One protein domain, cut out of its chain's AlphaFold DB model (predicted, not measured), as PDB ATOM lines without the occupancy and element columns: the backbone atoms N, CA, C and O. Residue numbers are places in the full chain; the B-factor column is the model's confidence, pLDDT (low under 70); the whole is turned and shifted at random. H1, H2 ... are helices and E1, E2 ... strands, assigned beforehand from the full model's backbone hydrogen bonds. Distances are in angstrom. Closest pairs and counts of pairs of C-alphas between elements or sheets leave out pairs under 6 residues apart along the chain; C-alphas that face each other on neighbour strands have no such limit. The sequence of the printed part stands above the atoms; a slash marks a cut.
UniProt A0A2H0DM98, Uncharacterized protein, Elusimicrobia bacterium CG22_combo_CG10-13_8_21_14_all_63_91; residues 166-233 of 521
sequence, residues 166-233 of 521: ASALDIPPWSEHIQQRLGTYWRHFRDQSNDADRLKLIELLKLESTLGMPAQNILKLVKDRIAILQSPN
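This is residues 166 to 233 of the 521 residues of an uncharacterized protein of Elusimicrobia bacterium CG22_combo_CG10-13_8_21_14_all_63_91 (UniProt A0A2H0DM98). The longest helix, H5, runs along one side of a winding succession of four shorter helices, H1 to H4; H3 packs steeply on its first residues. Strand E1 lies away from the helices. There are 68 printed residues, mostly helix, in the order E1, H1, H2, H3, H4, H5; the whole is compact, with a radius of gyration of the C-alphas of 11.9 A and spans of 33 by 25 by 18 A.

H5, residues 215 to 230, touches H3, residues 195 to 204, with residues 215 to 219 alone, at a steep tilt of 55 degrees, opposite ways; the closest C-alphas, Ile 202 and Ala 215, are 6.4 A apart. H4, residues 207 to 211, only just touches H5, only at the corner, with 3 pairs of C-alphas within 8 A, the closest Glu 208 and Ala 215, 5.7 A. H2, residues 186 to 190, is close to H5 but not clearly touching; the closest C-alphas, Arg 190 and Ile 226, are 6.7 A apart. H1, residues 176 to 184, only just touches H4, with 3 pairs; C-alphas 178 and 211 are closest, 6.8 A. E1, residues 166 to 169, pairs with no named strand. Every O i to N i+4 pair is within hydrogen-bond range in H2 to H5, and 4 of 5 in H1.

H5 is 22.2 A long, H3 14.2 A. C-alpha 166 is at (156.352, 140.342, 104.861), C-alpha 230 at (149.398, 156.222, 112.723).

The farthest C-alphas, Ser 209 and Asn 233, are 34.4 A apart. The printed part has no cut and no long link; pLDDT is under 70 in residues 172 to 180 and 228 to 233.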
ATOM      1  N   ALA A 166     157.508 139.608 104.371       82.75
ATOM      2  CA  ALA A 166     156.352 140.342 104.861       82.75
ATOM      3  C   ALA A 166     155.112 139.815 104.131       82.75
ATOM      4  O   ALA A 166     155.096 139.747 102.900       82.75
ATOM      5  N   SER A 167     154.090 139.420 104.888       82.44
ATOM      6  CA  SER A 167     152.837 138.892 104.350       82.44
ATOM      7  C   SER A 167     151.641 139.660 104.891       82.44
ATOM      8  O   SER A 167     151.560 139.950 106.089       82.44
ATOM      9  N   ALA A 168     150.694 139.951 104.008       83.12
ATOM     10  CA  ALA A 168     149.423 140.559 104.366       83.12
ATOM     11  C   ALA A 168     148.285 139.778 103.715       83.12
ATOM     12  O   ALA A 168     148.375 139.399 102.540       83.12
ATOM     13  N   LEU A 169     147.225 139.546 104.488       82.69
ATOM     14  CA  LEU A 169     145.971 139.048 103.949       82.69
ATOM     15  C   LEU A 169     145.184 140.215 103.358       82.69
ATOM     16  O   LEU A 169     145.066 141.276 103.968       82.69
ATOM     17  N   ASP A 170     144.634 140.016 102.168       78.38
ATOM     18  CA  ASP A 170     143.769 141.003 101.544       78.38
ATOM     19  C   ASP A 170     142.374 140.943 102.158       78.38
ATOM     20  O   ASP A 170     141.534 140.156 101.725       78.38
ATOM     21  N   ILE A 171     142.140 141.738 103.200       70.94
ATOM     22  CA  ILE A 171     140.873 141.743 103.925       70.94
ATOM     23  C   ILE A 171     140.134 143.083 103.716       70.94
ATOM     24  O   ILE A 171     140.731 144.154 103.863       70.94
ATOM     25  N   PRO A 172     138.828 143.053 103.373       63.25
ATOM     26  CA  PRO A 172     137.958 144.229 103.300       63.25
ATOM     27  C   PRO A 172     138.004 145.124 104.563       63.25
ATOM     28  O   PRO A 172     138.311 144.637 105.651       63.25
ATOM     29  N   PRO A 173     137.684 146.436 104.473       54.16
ATOM     30  CA  PRO A 173     136.927 147.107 103.409       54.16
ATOM     31  C   PRO A 173     137.773 147.550 102.211       54.16
ATOM     32  O   PRO A 173     137.235 148.084 101.243       54.16
ATOM     33  N   TRP A 174     139.087 147.330 102.248       58.50
ATOM     34  CA  TRP A 174     139.997 147.625 101.147       58.50
ATOM     35  C   TRP A 174     139.872 146.572 100.052       58.50
ATOM     36  O   TRP A 174     140.812 145.829  99.800       58.50
ATOM     37  N   SER A 175     138.702 146.515  99.411       57.41
ATOM     38  CA  SER A 175     138.481 145.677  98.231       57.41
ATOM     39  C   SER A 175     139.561 145.935  97.182       57.41
ATOM     40  O   SER A 175     140.114 147.038  97.108       57.41
ATOM     41  N   GLU A 176     139.831 144.941  96.337       58.03
ATOM     42  CA  GLU A 176     140.811 145.056  95.257       58.03
ATOM     43  C   GLU A 176     140.584 146.331  94.427       58.03
ATOM     44  O   GLU A 176     141.527 147.068  94.146       58.03
ATOM     45  N   HIS A 177     139.326 146.672  94.135       63.38
ATOM     46  CA  HIS A 177     138.991 147.881  93.390       63.38
ATOM     47  C   HIS A 177     139.358 149.176  94.142       63.38
ATOM     48  O   HIS A 177     139.935 150.095  93.559       63.38
ATOM     49  N   ILE A 178     139.099 149.250  95.454       67.44
ATOM     50  CA  ILE A 178     139.500 150.395  96.288       67.44
ATOM     51  C   ILE A 178     141.032 150.473  96.381       67.44
ATOM     52  O   ILE A 178     141.594 151.558  96.218       67.44
ATOM     53  N   GLN A 179     141.727 149.346  96.573       68.19
ATOM     54  CA  GLN A 179     143.193 149.303  96.642       68.19
ATOM     55  C   GLN A 179     143.863 149.683  95.324       68.19
ATOM     56  O   GLN A 179     144.795 150.481  95.334       68.19
ATOM     57  N   GLN A 180     143.404 149.162  94.187       67.81
ATOM     58  CA  GLN A 180     143.985 149.479  92.880       67.81
ATOM     59  C   GLN A 180     143.874 150.981  92.575       67.81
ATOM     60  O   GLN A 180     144.822 151.603  92.084       67.81
ATOM     61  N   ARG A 181     142.725 151.586  92.904       76.56
ATOM     62  CA  ARG A 181     142.448 152.997  92.610       76.56
ATOM     63  C   ARG A 181     143.099 153.945  93.612       76.56
ATOM     64  O   ARG A 181     143.839 154.831  93.195       76.56
ATOM     65  N   LEU A 182     142.880 153.752  94.914       76.00
ATOM     66  CA  LEU A 182     143.471 154.612  95.947       76.00
ATOM     67  C   LEU A 182     144.960 154.338  96.148       76.00
ATOM     68  O   LEU A 182     145.717 155.277  96.368       76.00
ATOM     69  N   GLY A 183     145.398 153.081  96.046       72.31
ATOM     70  CA  GLY A 183     146.785 152.667  96.266       72.31
ATOM     71  C   GLY A 183     147.769 153.369  95.336       72.31
ATOM     72  O   GLY A 183     148.814 153.832  95.790       72.31
ATOM     73  N   THR A 184     147.389 153.551  94.066       75.44
ATOM     74  CA  THR A 184     148.186 154.285  93.065       75.44
ATOM     75  C   THR A 184     148.529 155.706  93.526       75.44
ATOM     76  O   THR A 184     149.629 156.194  93.276       75.44
ATOM     77  N   TYR A 185     147.613 156.353  94.251       80.75
ATOM     78  CA  TYR A 185     147.744 157.738  94.704       80.75
ATOM     79  C   TYR A 185     147.876 157.860  96.226       80.75
ATOM     80  O   TYR A 185     147.814 158.965  96.761       80.75
ATOM     81  N   TRP A 186     148.078 156.749  96.942       83.25
ATOM     82  CA  TRP A 186     147.974 156.707  98.403       83.25
ATOM     83  C   TRP A 186     148.929 157.682  99.087       83.25
ATOM     84  O   TRP A 186     148.554 158.351 100.048       83.25
ATOM     85  N   ARG A 187     150.146 157.824  98.546       81.94
ATOM     86  CA  ARG A 187     151.134 158.795  99.032       81.94
ATOM     87  C   ARG A 187     150.570 160.220  99.021       81.94
ATOM     88  O   ARG A 187     150.704 160.920 100.013       81.94
ATOM     89  N   HIS A 188     149.865 160.614  97.960       84.62
ATOM     90  CA  HIS A 188     149.264 161.945  97.871       84.62
ATOM     91  C   HIS A 188     148.185 162.164  98.931       84.62
ATOM     92  O   HIS A 188     148.167 163.236  99.524       84.62
ATOM     93  N   PHE A 189     147.341 161.162  99.205       85.25
ATOM     94  CA  PHE A 189     146.314 161.233 100.253       85.25
ATOM     95  C   PHE A 189     146.897 161.297 101.667       85.25
ATOM     96  O   PHE A 189     146.426 162.078 102.497       85.25
ATOM     97  N   ARG A 190     147.915 160.472 101.931       83.12
ATOM     98  CA  ARG A 190     148.589 160.379 103.230       83.12
ATOM     99  C   ARG A 190     149.349 161.657 103.570       83.12
ATOM    100  O   ARG A 190     149.293 162.098 104.711       83.12
ATOM    101  N   ASP A 191     150.039 162.232 102.591       85.62
ATOM    102  CA  ASP A 191     150.910 163.390 102.803       85.62
ATOM    103  C   ASP A 191     150.110 164.714 102.902       85.62
ATOM    104  O   ASP A 191     150.680 165.746 103.246       85.62
ATOM    105  N   GLN A 192     148.789 164.703 102.647       86.50
ATOM    106  CA  GLN A 192     147.926 165.859 102.926       86.50
ATOM    107  C   GLN A 192     147.652 166.012 104.423       86.50
ATOM    108  O   GLN A 192     147.270 165.054 105.099       86.50
ATOM    109  N   SER A 193     147.725 167.252 104.908       81.25
ATOM    110  CA  SER A 193     147.516 167.590 106.321       81.25
ATOM    111  C   SER A 193     146.049 167.825 106.702       81.25
ATOM    112  O   SER A 193     145.725 167.798 107.887       81.25
ATOM    113  N   ASN A 194     145.154 168.070 105.738       89.06
ATOM    114  CA  ASN A 194     143.755 168.412 106.008       89.06
ATOM    115  C   ASN A 194     142.767 167.667 105.091       89.06
ATOM    116  O   ASN A 194     143.117 167.173 104.019       89.06
ATOM    117  N   ASP A 195     141.511 167.593 105.534       89.56
ATOM    118  CA  ASP A 195     140.444 166.873 104.833       89.56
ATOM    119  C   ASP A 195     139.963 167.593 103.562       89.56
ATOM    120  O   ASP A 195     139.528 166.933 102.620       89.56
ATOM    121  N   ALA A 196     140.082 168.923 103.492       89.69
ATOM    122  CA  ALA A 196     139.671 169.697 102.322       89.69
ATOM    123  C   ALA A 196     140.537 169.373 101.094       89.69
ATOM    124  O   ALA A 196     140.017 169.193  99.996       89.69
ATOM    125  N   ASP A 197     141.848 169.227 101.276       89.25
ATOM    126  CA  ASP A 197     142.761 168.862 100.194       89.25
ATOM    127  C   ASP A 197     142.610 167.388  99.796       89.25
ATOM    128  O   ASP A 197     142.691 167.054  98.613       89.25
ATOM    129  N   ARG A 198     142.278 166.504 100.748       89.81
ATOM    130  CA  ARG A 198     141.898 165.114 100.435       89.81
ATOM    131  C   ARG A 198     140.618 165.053  99.598       89.81
ATOM    132  O   ARG A 198     140.567 164.274  98.651       89.81
ATOM    133  N   LEU A 199     139.617 165.884  99.894       90.75
ATOM    134  CA  LEU A 199     138.393 165.985  99.089       90.75
ATOM    135  C   LEU A 199     138.671 166.515  97.678       90.75
ATOM    136  O   LEU A 199     138.196 165.918  96.714       90.75
ATOM    137  N   LYS A 200     139.513 167.546  97.530       90.50
ATOM    138  CA  LYS A 200     139.945 168.028  96.203       90.50
ATOM    139  C   LYS A 200     140.640 166.935  95.394       90.50
ATOM    140  O   LYS A 200     140.425 166.833  94.191       90.50
ATOM    141  N   LEU A 201     141.467 166.101  96.030       87.62
ATOM    142  CA  LEU A 201     142.097 164.957  95.365       87.62
ATOM    143  C   LEU A 201     141.065 163.910  94.924       87.62
ATOM    144  O   LEU A 201     141.189 163.373  93.826       87.62
ATOM    145  N   ILE A 202     140.046 163.633  95.747       88.69
ATOM    146  CA  ILE A 202     138.941 162.724  95.396       88.69
ATOM    147  C   ILE A 202     138.200 163.222  94.151       88.69
ATOM    148  O   ILE A 202     137.943 162.433  93.236       88.69
ATOM    149  N   GLU A 203     137.917 164.523  94.098       88.88
ATOM    150  CA  GLU A 203     137.261 165.183  92.969       88.88
ATOM    151  C   GLU A 203     138.144 165.171  91.708       88.88
ATOM    152  O   GLU A 203     137.722 164.695  90.652       88.88
ATOM    153  N   LEU A 204     139.404 165.610  91.822       88.75
ATOM    154  CA  LEU A 204     140.355 165.707  90.709       88.75
ATOM    155  C   LEU A 204     140.639 164.345  90.062       88.75
ATOM    156  O   LEU A 204     140.786 164.248  88.842       88.75
ATOM    157  N   LEU A 205     140.682 163.284  90.869       86.94
ATOM    158  CA  LEU A 205     140.880 161.909  90.412       86.94
ATOM    159  C   LEU A 205     139.572 161.210  89.998       86.94
ATOM    160  O   LEU A 205     139.618 160.049  89.591       86.94
ATOM    161  N   LYS A 206     138.417 161.890  90.088       87.56
ATOM    162  CA  LYS A 206     137.079 161.352  89.775       87.56
ATOM    163  C   LYS A 206     136.808 160.012  90.468       87.56
ATOM    164  O   LYS A 206     136.318 159.051  89.866       87.56
ATOM    165  N   LEU A 207     137.166 159.925  91.748       84.56
ATOM    166  CA  LEU A 207     137.068 158.671  92.494       84.56
ATOM    167  C   LEU A 207     135.628 158.303  92.851       84.56
ATOM    168  O   LEU A 207     135.353 157.118  92.994       84.56
ATOM    169  N   GLU A 208     134.704 159.263  92.930       83.88
ATOM    170  CA  GLU A 208     133.286 158.983  93.205       83.88
ATOM    171  C   GLU A 208     132.637 158.137  92.108       83.88
ATOM    172  O   GLU A 208     132.022 157.112  92.395       83.88
ATOM    173  N   SER A 209     132.824 158.523  90.842       81.69
ATOM    174  CA  SER A 209     132.300 157.768  89.700       81.69
ATOM    175  C   SER A 209     133.028 156.441  89.510       81.69
ATOM    176  O   SER A 209     132.427 155.464  89.075       81.69
ATOM    177  N   THR A 210     134.313 156.395  89.862       79.50
ATOM    178  CA  THR A 210     135.123 155.185  89.743       79.50
ATOM    179  C   THR A 210     134.740 154.160  90.809       79.50
ATOM    180  O   THR A 210     134.521 153.000  90.486       79.50
ATOM    181  N   LEU A 211     134.653 154.566  92.078       77.62
ATOM    182  CA  LEU A 211     134.372 153.682  93.214       77.62
ATOM    183  C   LEU A 211     132.872 153.489  93.483       77.62
ATOM    184  O   LEU A 211     132.521 152.656  94.315       77.62
ATOM    185  N   GLY A 212     131.998 154.248  92.815       80.25
ATOM    186  CA  GLY A 212     130.547 154.165  92.991       80.25
ATOM    187  C   GLY A 212     130.079 154.576  94.390       80.25
ATOM    188  O   GLY A 212     129.083 154.053  94.884       80.25
ATOM    189  N   MET A 213     130.810 155.473  95.059       82.00
ATOM    190  CA  MET A 213     130.507 155.912  96.423       82.00
ATOM    191  C   MET A 213     130.732 157.420  96.606       82.00
ATOM    192  O   MET A 213     131.620 157.975  95.958       82.00
ATOM    193  N   PRO A 214     129.974 158.080  97.503       88.81
ATOM    194  CA  PRO A 214     130.132 159.510  97.768       88.81
ATOM    195  C   PRO A 214     131.535 159.867  98.271       88.81
ATOM    196  O   PRO A 214     132.122 159.114  99.057       88.81
ATOM    197  N   ALA A 215     132.028 161.057  97.919       87.50
ATOM    198  CA  ALA A 215     133.344 161.558  98.318       87.50
ATOM    199  C   ALA A 215     133.546 161.510  99.832       87.50
ATOM    200  O   ALA A 215     134.626 161.175 100.309       87.50
ATOM    201  N   GLN A 216     132.483 161.761 100.597       86.75
ATOM    202  CA  GLN A 216     132.528 161.719 102.054       86.75
ATOM    203  C   GLN A 216     132.789 160.310 102.608       86.75
ATOM    204  O   GLN A 216     133.492 160.159 103.608       86.75
ATOM    205  N   ASN A 217     132.277 159.268 101.946       82.81
ATOM    206  CA  ASN A 217     132.536 157.879 102.327       82.81
ATOM    207  C   ASN A 217     133.969 157.475 101.963       82.81
ATOM    208  O   ASN A 217     134.635 156.817 102.759       82.81
ATOM    209  N   ILE A 218     134.467 157.924 100.806       84.38
ATOM    210  CA  ILE A 218     135.865 157.723 100.397       84.38
ATOM    211  C   ILE A 218     136.803 158.417 101.388       84.38
ATOM    212  O   ILE A 218     137.752 157.805 101.870       84.38
ATOM    213  N   LEU A 219     136.513 159.672 101.744       87.00
ATOM    214  CA  LEU A 219     137.278 160.429 102.730       87.00
ATOM    215  C   LEU A 219     137.301 159.703 104.075       87.00
ATOM    216  O   LEU A 219     138.364 159.593 104.680       87.00
ATOM    217  N   LYS A 220     136.158 159.177 104.529       83.88
ATOM    218  CA  LYS A 220     136.092 158.379 105.755       83.88
ATOM    219  C   LYS A 220     137.014 157.159 105.676       83.88
ATOM    220  O   LYS A 220     137.842 156.999 106.559       83.88
ATOM    221  N   LEU A 221     136.966 156.381 104.591       79.00
ATOM    222  CA  LEU A 221     137.866 155.234 104.386       79.00
ATOM    223  C   LEU A 221     139.350 155.636 104.410       79.00
ATOM    224  O   LEU A 221     140.172 154.945 105.014       79.00
ATOM    225  N   VAL A 222     139.705 156.756 103.768       83.25
ATOM    226  CA  VAL A 222     141.075 157.293 103.788       83.25
ATOM    227  C   VAL A 222     141.490 157.669 105.209       83.25
ATOM    228  O   VAL A 222     142.579 157.296 105.636       83.25
ATOM    229  N   LYS A 223     140.632 158.377 105.948       84.50
ATOM    230  CA  LYS A 223     140.898 158.793 107.330       84.50
ATOM    231  C   LYS A 223     141.037 157.605 108.265       84.50
ATOM    232  O   LYS A 223     141.993 157.580 109.032       84.50
ATOM    233  N   ASP A 224     140.143 156.629 108.154       76.06
ATOM    234  CA  ASP A 224     140.177 155.407 108.951       76.06
ATOM    235  C   ASP A 224     141.526 154.698 108.739       76.06
ATOM    236  O   ASP A 224     142.229 154.414 109.704       76.06
ATOM    237  N   ARG A 225     141.985 154.540 107.485       75.12
ATOM    238  CA  ARG A 225     143.306 153.941 107.206       75.12
ATOM    239  C   ARG A 225     144.491 154.794 107.653       75.12
ATOM    240  O   ARG A 225     145.509 154.234 108.045       75.12
ATOM    241  N   ILE A 226     144.416 156.123 107.576       77.12
ATOM    242  CA  ILE A 226     145.484 156.985 108.106       77.12
ATOM    243  C   ILE A 226     145.573 156.836 109.627       77.12
ATOM    244  O   ILE A 226     146.678 156.686 110.140       77.12
ATOM    245  N   ALA A 227     144.435 156.825 110.324       73.75
ATOM    246  CA  ALA A 227     144.380 156.636 111.770       73.75
ATOM    247  C   ALA A 227     144.962 155.276 112.184       73.75
ATOM    248  O   ALA A 227     145.778 155.229 113.100       73.75
ATOM    249  N   ILE A 228     144.633 154.212 111.444       65.62
ATOM    250  CA  ILE A 228     145.225 152.877 111.613       65.62
ATOM    251  C   ILE A 228     146.750 152.933 111.467       65.62
ATOM    252  O   ILE A 228     147.481 152.537 112.367       65.62
ATOM    253  N   LEU A 229     147.253 153.471 110.351       66.38
ATOM    254  CA  LEU A 229     148.695 153.521 110.070       66.38
ATOM    255  C   LEU A 229     149.482 154.396 111.057       66.38
ATOM    256  O   LEU A 229     150.697 154.248 111.168       66.38
ATOM    257  N   GLN A 230     148.813 155.345 111.710       67.06
ATOM    258  CA  GLN A 230     149.398 156.222 112.723       67.06
ATOM    259  C   GLN A 230     149.266 155.660 114.139       67.06
ATOM    260  O   GLN A 230     149.918 156.180 115.042       67.06
ATOM    261  N   SER A 231     148.450 154.625 114.345       55.31
ATOM    262  CA  SER A 231     148.279 153.995 115.645       55.31
ATOM    263  C   SER A 231     149.453 153.046 115.908       55.31
ATOM    264  O   SER A 231     149.571 152.018 115.238       55.31
ATOM    265  N   PRO A 232     150.318 153.329 116.900       49.66
ATOM    266  CA  PRO A 232     151.455 152.464 117.208       49.66
ATOM    267  C   PRO A 232     151.030 151.067 117.691       49.66
ATOM    268  O   PRO A 232     151.839 150.145 117.664       49.66
ATOM    269  N   ASN A 233     149.763 150.907 118.092       45.69
ATOM    270  CA  ASN A 233     149.198 149.660 118.605       45.69
ATOM    271  C   ASN A 233     148.380 148.878 117.558       45.69
ATOM    272  O   ASN A 233     147.953 147.760 117.848       45.69
TER     273      ASN A 233